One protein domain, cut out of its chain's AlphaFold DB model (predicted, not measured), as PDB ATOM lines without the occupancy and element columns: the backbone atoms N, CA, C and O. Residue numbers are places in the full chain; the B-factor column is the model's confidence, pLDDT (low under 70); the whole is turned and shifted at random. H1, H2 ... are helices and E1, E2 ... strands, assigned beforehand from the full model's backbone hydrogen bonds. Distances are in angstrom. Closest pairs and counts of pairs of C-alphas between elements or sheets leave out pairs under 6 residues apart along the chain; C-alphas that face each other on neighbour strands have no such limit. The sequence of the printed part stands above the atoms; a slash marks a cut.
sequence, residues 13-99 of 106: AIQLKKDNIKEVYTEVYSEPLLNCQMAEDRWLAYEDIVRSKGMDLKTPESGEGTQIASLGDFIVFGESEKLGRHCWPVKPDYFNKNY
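Overview. This is residues 13 to 99 of the 106 residues of an uncharacterized protein of Bacteroidetes bacterium (UniProt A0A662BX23). A small antiparallel sheet of three strands, E1, E4 and E5, has H1 over one face and the short end helix H3 over the opposite face, while a second, two-stranded hairpin, E2 and E3, comes near E5. The long helix H2 meets this body near its last residues and reaches away from it, making one end of the long axis, with H3 near the other end. The printed part has 87 residues with three named helices and five named strands, in the order E1, H1, H2, E2, E3, E4, E5, H3; the larger sheet runs E1, E4, E5, and the class is mixed, helices and strands. The whole is compact, with a radius of gyration of the C-alphas of 13.6 A, and spans 41 by 29 by 20 A.

Along the chain. E1, residues 13 to 15, begins at C-alpha 13, (17.441, 21.935, 42.968). H1, residues 21 to 28, measures 10.7 A from first to last C-alpha. H2, residues 37 to 53, measures 24.1 A and begins at C-alpha 37, (24.963, -8.733, 43.846). E2 is residues 55 to 57 and E3 residues 67 to 69. E4, residues 74 to 80, measures 18.9 A, and E5, residues 84 to 90, 19.0 A. H3, residues 92 to 98, ends at C-alpha 98, (13.014, 32.018, 49.104).

Arrangement. E1 and E4 are antiparallel at 160 degrees, with N 75 and O 14 2.8 A apart, within hydrogen-bond range. E4 and E5 form an antiparallel hairpin at 152 degrees, with N 90 and O 74 at 2.7 A. H1 is on this sheet at a height of 9.9 A, over E1 and, only just, with 3 C-alphas, over E4; its closest C-alpha pair with E1 is Ile 14 and Val 24, 6.8 A. H3 is on the opposite face, over E4, at a height of 9.5 A; the C-alphas of Phe 74 and Pro 92 are their closest, 6.3 A. E2 and E3 form the other antiparallel hairpin, at 144 degrees, with N 55 and O 69 at 2.8 A; the closest C-alphas of E3 and E5 are those of Ala 69 and Pro 89, 5.4 A. H1 and H2 are close but not clearly touching, about perpendicular at 90 degrees, with the C-alphas of Ile 21 and Glu 47 closest at 6.7 A. H2 is not on the sheet of E1, E4 and E5. In H1 and H2 every O i to N i+4 pair is within hydrogen-bond range; in H3, 2 of 3 are.

Size, cuts and confidence. The two C-alphas farthest apart, those of Cys 36 and Lys 97, are 43.3 A apart. The printed part has no cut, and no link is long. Mean pLDDT of the printed part is 89.1; residues 60 to 65, between E2 and E3, are under 70.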
ATOM      1  N   ALA A  13      17.724  22.609  41.713       93.06
ATOM      2  CA  ALA A  13      17.441  21.935  42.968       93.06
ATOM      3  C   ALA A  13      16.655  20.646  42.747       93.06
ATOM      4  O   ALA A  13      15.724  20.599  41.946       93.06
ATOM      5  N   ILE A  14      16.990  19.622  43.524       94.88
ATOM      6  CA  ILE A  14      16.281  18.342  43.558       94.88
ATOM      7  C   ILE A  14      15.825  18.055  44.985       94.88
ATOM      8  O   ILE A  14      16.588  18.194  45.939       94.88
ATOM      9  N   GLN A  15      14.568  17.658  45.165       96.19
ATOM     10  CA  GLN A  15      14.079  17.263  46.483       96.19
ATOM     11  C   GLN A  15      14.479  15.818  46.791       96.19
ATOM     12  O   GLN A  15      14.178  14.918  46.008       96.19
ATOM     13  N   LEU A  16      15.076  15.580  47.960       96.44
ATOM     14  CA  LEU A  16      15.380  14.238  48.444       96.44
ATOM     15  C   LEU A  16      14.111  13.555  48.964       96.44
ATOM     16  O   LEU A  16      13.593  13.891  50.028       96.44
ATOM     17  N   LYS A  17      13.613  12.568  48.226       96.44
ATOM     18  CA  LYS A  17      12.440  11.752  48.558       96.44
ATOM     19  C   LYS A  17      12.849  10.289  48.735       96.44
ATOM     20  O   LYS A  17      13.987   9.894  48.503       96.44
ATOM     21  N   LYS A  18      11.915   9.462  49.209       93.62
ATOM     22  CA  LYS A  18      12.175   8.041  49.519       93.62
ATOM     23  C   LYS A  18      12.391   7.176  48.273       93.62
ATOM     24  O   LYS A  18      12.986   6.103  48.381       93.62
ATOM     25  N   ASP A  19      11.857   7.633  47.150       95.19
ATOM     26  CA  ASP A  19      11.746   6.961  45.859       95.19
ATOM     27  C   ASP A  19      12.746   7.474  44.813       95.19
ATOM     28  O   ASP A  19      12.923   6.816  43.795       95.19
ATOM     29  N   ASN A  20      13.452   8.581  45.076       96.25
ATOM     30  CA  ASN A  20      14.459   9.146  44.168       96.25
ATOM     31  C   ASN A  20      15.870   9.240  44.785       96.25
ATOM     32  O   ASN A  20      16.700  10.017  44.324       96.25
ATOM     33  N   ILE A  21      16.180   8.439  45.813       96.00
ATOM     34  CA  ILE A  21      17.492   8.467  46.494       96.00
ATOM     35  C   ILE A  21      18.646   8.244  45.503       96.00
ATOM     36  O   ILE A  21      19.641   8.963  45.558       96.00
ATOM     37  N   LYS A  22      18.503   7.286  44.573       95.56
ATOM     38  CA  LYS A  22      19.510   7.022  43.531       95.56
ATOM     39  C   LYS A  22      19.709   8.208  42.590       95.56
ATOM     40  O   LYS A  22      20.848   8.511  42.250       95.56
ATOM     41  N   GLU A  23      18.628   8.868  42.191       95.62
ATOM     42  CA  GLU A  23      18.666  10.051  41.324       95.62
ATOM     43  C   GLU A  23      19.448  11.179  42.004       95.62
ATOM     44  O   GLU A  23      20.457  11.638  41.477       95.62
ATOM     45  N   VAL A  24      19.079  11.517  43.243       94.94
ATOM     46  CA  VAL A  24      19.766  12.552  44.032       94.94
ATOM     47  C   VAL A  24      21.239  12.208  44.246       94.94
ATOM     48  O   VAL A  24      22.104  13.064  44.080       94.94
ATOM     49  N   TYR A  25      21.548  10.955  44.587       94.38
ATOM     50  CA  TYR A  25      22.931  10.515  44.767       94.38
ATOM     51  C   TYR A  25      23.751  10.658  43.481       94.38
ATOM     52  O   TYR A  25      24.901  11.089  43.523       94.38
ATOM     53  N   THR A  26      23.154  10.304  42.342       93.94
ATOM     54  CA  THR A  26      23.804  10.373  41.028       93.94
ATOM     55  C   THR A  26      24.129  11.814  40.651       93.94
ATOM     56  O   THR A  26      25.235  12.073  40.187       93.94
ATOM     57  N   GLU A  27      23.218  12.749  40.929       92.19
ATOM     58  CA  GLU A  27      23.436  14.182  40.700       92.19
ATOM     59  C   GLU A  27      24.537  14.774  41.590       92.19
ATOM     60  O   GLU A  27      25.310  15.629  41.156       92.19
ATOM     61  N   VAL A  28      24.628  14.326  42.846       89.88
ATOM     62  CA  VAL A  28      25.627  14.830  43.801       89.88
ATOM     63  C   VAL A  28      27.013  14.236  43.549       89.88
ATOM     64  O   VAL A  28      28.015  14.943  43.669       89.88
ATOM     65  N   TYR A  29      27.082  12.941  43.248       89.12
ATOM     66  CA  TYR A  29      28.331  12.187  43.215       89.12
ATOM     67  C   TYR A  29      28.631  11.633  41.825       89.12
ATOM     68  O   TYR A  29      29.603  12.033  41.190       89.12
ATOM     69  N   SER A  30      27.875  10.621  41.415       88.88
ATOM     70  CA  SER A  30      27.920   9.923  40.124       88.88
ATOM     71  C   SER A  30      27.077   8.655  40.241       88.88
ATOM     72  O   SER A  30      26.702   8.245  41.344       88.88
ATOM     73  N   GLU A  31      26.769   8.022  39.108       92.19
ATOM     74  CA  GLU A  31      25.969   6.800  39.125       92.19
ATOM     75  C   GLU A  31      26.702   5.679  39.892       92.19
ATOM     76  O   GLU A  31      27.860   5.370  39.583       92.19
ATOM     77  N   PRO A  32      26.057   5.041  40.891       91.12
ATOM     78  CA  PRO A  32      26.669   3.939  41.616       91.12
ATOM     79  C   PRO A  32      26.884   2.730  40.696       91.12
ATOM     80  O   PRO A  32      25.995   2.320  39.949       91.12
ATOM     81  N   LEU A  33      28.058   2.106  40.796       91.94
ATOM     82  CA  LEU A  33      28.377   0.886  40.054       91.94
ATOM     83  C   LEU A  33      27.707  -0.330  40.708       91.94
ATOM     84  O   LEU A  33      28.222  -0.880  41.679       91.94
ATOM     85  N   LEU A  34      26.579  -0.770  40.149       92.75
ATOM     86  CA  LEU A  34      25.805  -1.935  40.604       92.75
ATOM     87  C   LEU A  34      26.078  -3.157  39.714       92.75
ATOM     88  O   LEU A  34      25.189  -3.698  39.068       92.75
ATOM     89  N   ASN A  35      27.346  -3.548  39.603       93.69
ATOM     90  CA  ASN A  35      27.796  -4.565  38.643       93.69
ATOM     91  C   ASN A  35      27.757  -6.010  39.172       93.69
ATOM     92  O   ASN A  35      28.076  -6.943  38.435       93.69
ATOM     93  N   CYS A  36      27.429  -6.205  40.446       94.56
ATOM     94  CA  CYS A  36      27.310  -7.514  41.071       94.56
ATOM     95  C   CYS A  36      26.364  -7.451  42.274       94.56
ATOM     96  O   CYS A  36      26.150  -6.382  42.847       94.56
ATOM     97  N   GLN A  37      25.890  -8.618  42.718       94.81
ATOM     98  CA  GLN A  37      24.963  -8.733  43.846       94.81
ATOM     99  C   GLN A  37      25.479  -8.040  45.120       94.81
ATOM    100  O   GLN A  37      24.732  -7.356  45.803       94.81
ATOM    101  N   MET A  38      26.783  -8.137  45.413       94.44
ATOM    102  CA  MET A  38      27.370  -7.461  46.580       94.44
ATOM    103  C   MET A  38      27.288  -5.929  46.485       94.44
ATOM    104  O   MET A  38      27.218  -5.256  47.513       94.44
ATOM    105  N   ALA A  39      27.353  -5.367  45.276       93.94
ATOM    106  CA  ALA A  39      27.205  -3.933  45.060       93.94
ATOM    107  C   ALA A  39      25.738  -3.503  45.195       93.94
ATOM    108  O   ALA A  39      25.460  -2.487  45.829       93.94
ATOM    109  N   GLU A  40      24.810  -4.309  44.679       94.69
ATOM    110  CA  GLU A  40      23.366  -4.104  44.844       94.69
ATOM    111  C   GLU A  40      22.950  -4.164  46.321       94.69
ATOM    112  O   GLU A  40      22.295  -3.246  46.809       94.69
ATOM    113  N   ASP A  41      23.410  -5.167  47.073       95.81
ATOM    114  CA  ASP A  41      23.117  -5.302  48.506       95.81
ATOM    115  C   ASP A  41      23.635  -4.101  49.314       95.81
ATOM    116  O   ASP A  41      22.959  -3.595  50.215       95.81
ATOM    117  N   ARG A  42      24.830  -3.593  48.976       94.38
ATOM    118  CA  ARG A  42      25.378  -2.371  49.587       94.38
ATOM    119  C   ARG A  42      24.540  -1.145  49.260       94.38
ATOM    120  O   ARG A  42      24.364  -0.299  50.134       94.38
ATOM    121  N   TRP A  43      24.043  -1.046  48.031       95.62
ATOM    122  CA  TRP A  43      23.169   0.047  47.624       95.62
ATOM    123  C   TRP A  43      21.853   0.029  48.402       95.62
ATOM    124  O   TRP A  43      21.471   1.043  48.977       95.62
ATOM    125  N   LEU A  44      21.213  -1.136  48.520       94.50
ATOM    126  CA  LEU A  44      19.991  -1.300  49.309       94.50
ATOM    127  C   LEU A  44      20.204  -0.916  50.782       94.50
ATOM    128  O   LEU A  44      19.381  -0.213  51.368       94.50
ATOM    129  N   ALA A  45      21.333  -1.321  51.372       95.38
ATOM    130  CA  ALA A  45      21.694  -0.917  52.729       95.38
ATOM    131  C   ALA A  45      21.920   0.602  52.844       95.38
ATOM    132  O   ALA A  45      21.509   1.214  53.829       95.38
ATOM    133  N   TYR A  46      22.548   1.223  51.842       94.56
ATOM    134  CA  TYR A  46      22.733   2.672  51.799       94.56
ATOM    135  C   TYR A  46      21.395   3.416  51.721       94.56
ATOM    136  O   TYR A  46      21.182   4.357  52.482       94.56
ATOM    137  N   GLU A  47      20.458   2.974  50.878       95.12
ATOM    138  CA  GLU A  47      19.123   3.575  50.799       95.12
ATOM    139  C   GLU A  47      18.384   3.520  52.143       95.12
ATOM    140  O   GLU A  47      17.731   4.491  52.524       95.12
ATOM    141  N   ASP A  48      18.509   2.424  52.895       95.25
ATOM    142  CA  ASP A  48      17.923   2.305  54.234       95.25
ATOM    143  C   ASP A  48      18.558   3.282  55.243       95.25
ATOM    144  O   ASP A  48      17.865   3.942  56.031       95.25
ATOM    145  N   ILE A  49      19.878   3.473  55.160       94.50
ATOM    146  CA  ILE A  49      20.592   4.489  55.946       94.50
ATOM    147  C   ILE A  49      20.093   5.889  55.584       94.50
ATOM    148  O   ILE A  49      19.762   6.658  56.485       94.50
ATOM    149  N   VAL A  50      19.970   6.223  54.297       95.06
ATOM    150  CA  VAL A  50      19.468   7.535  53.860       95.06
ATOM    151  C   VAL A  50      18.034   7.758  54.338       95.06
ATOM    152  O   VAL A  50      17.697   8.842  54.816       95.06
ATOM    153  N   ARG A  51      17.184   6.728  54.289       93.75
ATOM    154  CA  ARG A  51      15.795   6.807  54.766       93.75
ATOM    155  C   ARG A  51      15.688   7.035  56.270       93.75
ATOM    156  O   ARG A  51      14.729   7.672  56.705       93.75
ATOM    157  N   SER A  52      16.630   6.511  57.053       94.06
ATOM    158  CA  SER A  52      16.602   6.581  58.519       94.06
ATOM    159  C   SER A  52      17.386   7.761  59.098       94.06
ATOM    160  O   SER A  52      16.956   8.349  60.089       94.06
ATOM    161  N   LYS A  53      18.525   8.116  58.499       93.75
ATOM    162  CA  LYS A  53      19.485   9.103  59.021       93.75
ATOM    163  C   LYS A  53      19.701  10.308  58.108       93.75
ATOM    164  O   LYS A  53      20.258  11.299  58.572       93.75
ATOM    165  N   GLY A  54      19.246  10.247  56.861       93.81
ATOM    166  CA  GLY A  54      19.523  11.254  55.841       93.81
ATOM    167  C   GLY A  54      20.761  10.939  54.999       93.81
ATOM    168  O   GLY A  54      21.558  10.064  55.332       93.81
ATOM    169  N   MET A  55      20.890  11.651  53.882       93.69
ATOM    170  CA  MET A  55      22.017  11.567  52.959       93.69
ATOM    171  C   MET A  55      23.154  12.462  53.440       93.69
ATOM    172  O   MET A  55      22.961  13.646  53.712       93.69
ATOM    173  N   ASP A  56      24.348  11.894  53.517       91.56
ATOM    174  CA  ASP A  56      25.579  12.622  53.750       91.56
ATOM    175  C   ASP A  56      25.999  13.382  52.488       91.56
ATOM    176  O   ASP A  56      26.085  12.823  51.398       91.56
ATOM    177  N   LEU A  57      26.271  14.674  52.644       87.88
ATOM    178  CA  LEU A  57      26.738  15.576  51.601       87.88
ATOM    179  C   LEU A  57      28.103  16.117  52.007       87.88
ATOM    180  O   LEU A  57      28.233  16.918  52.940       87.88
ATOM    181  N   LYS A  58      29.133  15.674  51.288       80.44
ATOM    182  CA  LYS A  58      30.486  16.223  51.404       80.44
ATOM    183  C   LYS A  58      30.628  17.367  50.421       80.44
ATOM    184  O   LYS A  58      30.949  17.159  49.255       80.44
ATOM    185  N   THR A  59      30.341  18.572  50.890       70.06
ATOM    186  CA  THR A  59      30.354  19.763  50.042       70.06
ATOM    187  C   THR A  59      31.667  20.520  50.260       70.06
ATOM    188  O   THR A  59      32.109  20.626  51.407       70.06
ATOM    189  N   PRO A  60      32.297  21.079  49.208       66.12
ATOM    190  CA  PRO A  60      33.533  21.855  49.354       66.12
ATOM    191  C   PRO A  60      33.381  23.042  50.321       66.12
ATOM    192  O   PRO A  60      34.320  23.411  51.022       66.12
ATOM    193  N   GLU A  61      32.167  23.599  50.394       60.78
ATOM    194  CA  GLU A  61      31.745  24.666  51.313       60.78
ATOM    195  C   GLU A  61      31.873  24.274  52.796       60.78
ATOM    196  O   GLU A  61      32.097  25.127  53.651       60.78
ATOM    197  N   SER A  62      31.739  22.985  53.115       57.00
ATOM    198  CA  SER A  62      31.752  22.496  54.501       57.00
ATOM    199  C   SER A  62      33.165  22.273  55.043       57.00
ATOM    200  O   SER A  62      33.318  21.939  56.219       57.00
ATOM    201  N   GLY A  63      34.202  22.445  54.214       65.88
ATOM    202  CA  GLY A  63      35.574  22.091  54.570       65.88
ATOM    203  C   GLY A  63      35.681  20.602  54.914       65.88
ATOM    204  O   GLY A  63      35.509  19.755  54.044       65.88
ATOM    205  N   GLU A  64      35.937  20.281  56.188       60.03
ATOM    206  CA  GLU A  64      35.958  18.900  56.715       60.03
ATOM    207  C   GLU A  64      34.589  18.417  57.245       60.03
ATOM    208  O   GLU A  64      34.444  17.271  57.675       60.03
ATOM    209  N   GLY A  65      33.569  19.279  57.241       67.12
ATOM    210  CA  GLY A  65      32.226  18.967  57.726       67.12
ATOM    211  C   GLY A  65      31.403  18.142  56.734       67.12
ATOM    212  O   GLY A  65      31.474  18.334  55.524       67.12
ATOM    213  N   THR A  66      30.573  17.236  57.252       81.56
ATOM    214  CA  THR A  66      29.546  16.531  56.465       81.56
ATOM    215  C   THR A  66      28.190  17.160  56.756       81.56
ATOM    216  O   THR A  66      27.771  17.202  57.914       81.56
ATOM    217  N   GLN A  67      27.499  17.653  55.727       88.62
ATOM    218  CA  GLN A  67      26.109  18.090  55.865       88.62
ATOM    219  C   GLN A  67      25.180  16.891  55.709       88.62
ATOM    220  O   GLN A  67      25.466  15.988  54.932       88.62
ATOM    221  N   ILE A  68      24.073  16.868  56.448       91.56
ATOM    222  CA  ILE A  68      23.108  15.766  56.387       91.56
ATOM    223  C   ILE A  68      21.796  16.304  55.828       91.56
ATOM    224  O   ILE A  68      21.149  17.150  56.449       91.56
ATOM    225  N   ALA A  69      21.399  15.796  54.664       94.12
ATOM    226  CA  ALA A  69      20.111  16.065  54.049       94.12
ATOM    227  C   ALA A  69      19.080  15.040  54.514       94.12
ATOM    228  O   ALA A  69      19.237  13.838  54.316       94.12
ATOM    229  N   SER A  70      18.004  15.505  55.133       95.31
ATOM    230  CA  SER A  70      16.888  14.644  55.520       95.31
ATOM    231  C   SER A  70      15.914  14.460  54.358       95.31
ATOM    232  O   SER A  70      15.852  15.280  53.445       95.31
ATOM    233  N   LEU A  71      15.098  13.407  54.414       95.50
ATOM    234  CA  LEU A  71      13.980  13.256  53.484       95.50
ATOM    235  C   LEU A  71      13.066  14.494  53.542       95.50
ATOM    236  O   LEU A  71      12.638  14.907  54.620       95.50
ATOM    237  N   GLY A  72      12.752  15.055  52.378       93.81
ATOM    238  CA  GLY A  72      11.990  16.287  52.196       93.81
ATOM    239  C   GLY A  72      12.853  17.532  51.981       93.81
ATOM    240  O   GLY A  72      12.328  18.523  51.470       93.81
ATOM    241  N   ASP A  73      14.145  17.482  52.314       95.44
ATOM    242  CA  ASP A  73      15.082  18.573  52.049       95.44
ATOM    243  C   ASP A  73      15.363  18.696  50.545       95.44
ATOM    244  O   ASP A  73      15.370  17.711  49.805       95.44
ATOM    245  N   PHE A  74      15.611  19.921  50.097       94.50
ATOM    246  CA  PHE A  74      16.056  20.220  48.742       94.50
ATOM    247  C   PHE A  74      17.575  20.255  48.703       94.50
ATOM    248  O   PHE A  74      18.196  20.938  49.511       94.50
ATOM    249  N   ILE A  75      18.179  19.546  47.762       93.81
ATOM    250  CA  ILE A  75      19.596  19.675  47.450       93.81
ATOM    251  C   ILE A  75      19.705  20.726  46.360       93.81
ATOM    252  O   ILE A  75      19.233  20.511  45.248       93.81
ATOM    253  N   VAL A  76      20.268  21.876  46.710       92.12
ATOM    254  CA  VAL A  76      20.471  22.991  45.787       92.12
ATOM    255  C   VAL A  76      21.876  22.903  45.224       92.12
ATOM    256  O   VAL A  76      22.820  22.677  45.978       92.12
ATOM    257  N   PHE A  77      22.005  23.104  43.919       89.38
ATOM    258  CA  PHE A  77      23.265  23.151  43.199       89.38
ATOM    259  C   PHE A  77      23.572  24.590  42.806       89.38
ATOM    260  O   PHE A  77      22.724  25.322  42.294       89.38
ATOM    261  N   GLY A  78      24.811  24.993  43.050       86.06
ATOM    262  CA  GLY A  78      25.339  26.282  42.643       86.06
ATOM    263  C   GLY A  78      26.724  26.130  42.039       86.06
ATOM    264  O   GLY A  78      27.397  25.111  42.200       86.06
ATOM    265  N   GLU A  79      27.170  27.176  41.359       82.81
ATOM    266  CA  GLU A  79      28.524  27.275  40.831       82.81
ATOM    267  C   GLU A  79      29.219  28.489  41.448       82.81
ATOM    268  O   GLU A  79      28.628  29.560  41.602       82.81
ATOM    269  N   SER A  80      30.472  28.319  41.861       78.44
ATOM    270  CA  SER A  80      31.304  29.426  42.323       78.44
ATOM    271  C   SER A  80      32.674  29.371  41.666       78.44
ATOM    272  O   SER A  80      33.240  28.299  41.478       78.44
ATOM    273  N   GLU A  81      33.258  30.536  41.386       76.31
ATOM    274  CA  GLU A  81      34.595  30.626  40.777       76.31
ATOM    275  C   GLU A  81      35.690  29.947  41.621       76.31
ATOM    276  O   GLU A  81      36.735  29.574  41.099       76.31
ATOM    277  N   LYS A  82      35.470  29.793  42.936       76.44
ATOM    278  CA  LYS A  82      36.452  29.222  43.872       76.44
ATOM    279  C   LYS A  82      36.298  27.721  44.094       76.44
ATOM    280  O   LYS A  82      37.306  27.055  44.302       76.44
ATOM    281  N   LEU A  83      35.067  27.208  44.121       71.69
ATOM    282  CA  LEU A  83      34.771  25.815  44.483       71.69
ATOM    283  C   LEU A  83      34.203  25.002  43.309       71.69
ATOM    284  O   LEU A  83      34.023  23.797  43.447       71.69
ATOM    285  N   GLY A  84      33.937  25.637  42.163       80.62
ATOM    286  CA  GLY A  84      33.245  25.020  41.034       80.62
ATOM    287  C   GLY A  84      31.785  24.702  41.365       80.62
ATOM    288  O   GLY A  84      31.150  25.397  42.172       80.62
ATOM    289  N   ARG A  85      31.250  23.643  40.743       81.31
ATOM    290  CA  ARG A  85      29.917  23.106  41.049       81.31
ATOM    291  C   ARG A  85      29.917  22.528  42.465       81.31
ATOM    292  O   ARG A  85      30.710  21.650  42.792       81.31
ATOM    293  N   HIS A  86      29.025  23.029  43.302       86.31
ATOM    294  CA  HIS A  86      28.844  22.603  44.683       86.31
ATOM    295  C   HIS A  86      27.353  22.461  44.976       86.31
ATOM    296  O   HIS A  86      26.509  23.014  44.272       86.31
ATOM    297  N   CYS A  87      27.025  21.707  46.019       90.00
ATOM    298  CA  CYS A  87      25.652  21.538  46.468       90.00
ATOM    299  C   CYS A  87      25.523  21.793  47.969       90.00
ATOM    300  O   CYS A  87      26.522  21.801  48.687       90.00
ATOM    301  N   TRP A  88      24.304  22.035  48.445       90.75
ATOM    302  CA  TRP A  88      23.983  22.117  49.869       90.75
ATOM    303  C   TRP A  88      22.509  21.763  50.120       90.75
ATOM    304  O   TRP A  88      21.652  22.035  49.275       90.75
ATOM    305  N   PRO A  89      22.185  21.163  51.277       93.38
ATOM    306  CA  PRO A  89      20.812  20.896  51.660       93.38
ATOM    307  C   PRO A  89      20.109  22.169  52.144       93.38
ATOM    308  O   PRO A  89      20.661  22.982  52.889       93.38
ATOM    309  N   VAL A  90      18.846  22.314  51.770       92.56
ATOM    310  CA  VAL A  90      17.959  23.410  52.149       92.56
ATOM    311  C   VAL A  90      16.642  22.824  52.638       92.56
ATOM    312  O   VAL A  90      16.020  21.991  51.980       92.56
ATOM    313  N   LYS A  91      16.185  23.278  53.807       93.00
ATOM    314  CA  LYS A  91      14.899  22.842  54.360       93.00
ATOM    315  C   LYS A  91      13.738  23.285  53.462       93.00
ATOM    316  O   LYS A  91      13.756  24.428  53.000       93.00
ATOM    317  N   PRO A  92      12.701  22.451  53.272       92.56
ATOM    318  CA  PRO A  92      11.590  22.750  52.366       92.56
ATOM    319  C   PRO A  92      10.860  24.047  52.736       92.56
ATOM    320  O   PRO A  92      10.543  24.846  51.860       92.56
ATOM    321  N   ASP A  93      10.674  24.319  54.032       91.25
ATOM    322  CA  ASP A  93      10.084  25.571  54.523       91.25
ATOM    323  C   ASP A  93      10.869  26.819  54.118       91.25
ATOM    324  O   ASP A  93      10.278  27.873  53.884       91.25
ATOM    325  N   TYR A  94      12.200  26.726  54.080       89.62
ATOM    326  CA  TYR A  94      13.047  27.824  53.629       89.62
ATOM    327  C   TYR A  94      13.048  27.897  52.104       89.62
ATOM    328  O   TYR A  94      12.926  28.991  51.559       89.62
ATOM    329  N   PHE A  95      13.143  26.752  51.424       90.06
ATOM    330  CA  PHE A  95      13.186  26.681  49.969       90.06
ATOM    331  C   PHE A  95      11.944  27.338  49.350       90.06
ATOM    332  O   PHE A  95      12.060  28.339  48.654       90.06
ATOM    333  N   ASN A  96      10.750  26.895  49.746       88.06
ATOM    334  CA  ASN A  96       9.477  27.401  49.221       88.06
ATOM    335  C   ASN A  96       9.210  28.888  49.525       88.06
ATOM    336  O   ASN A  96       8.328  29.487  48.922       88.06
ATOM    337  N   LYS A  97       9.915  29.481  50.498       87.62
ATOM    338  CA  LYS A  97       9.786  30.907  50.845       87.62
ATOM    339  C   LYS A  97      10.770  31.805  50.100       87.62
ATOM    340  O   LYS A  97      10.552  33.011  50.064       87.62
ATOM    341  N   ASN A  98      11.881  31.247  49.621       86.31
ATOM    342  CA  ASN A  98      13.014  32.018  49.104       86.31
ATOM    343  C   ASN A  98      13.354  31.699  47.645       86.31
ATOM    344  O   ASN A  98      14.148  32.428  47.053       86.31
ATOM    345  N   TYR A  99      12.797  30.624  47.092       85.31
ATOM    346  CA  TYR A  99      13.009  30.197  45.718       85.31
ATOM    347  C   TYR A  99      11.661  30.110  45.019       85.31
ATOM    348  O   TYR A  99      10.750  29.425  45.487       85.31
TER     349      TYR A  99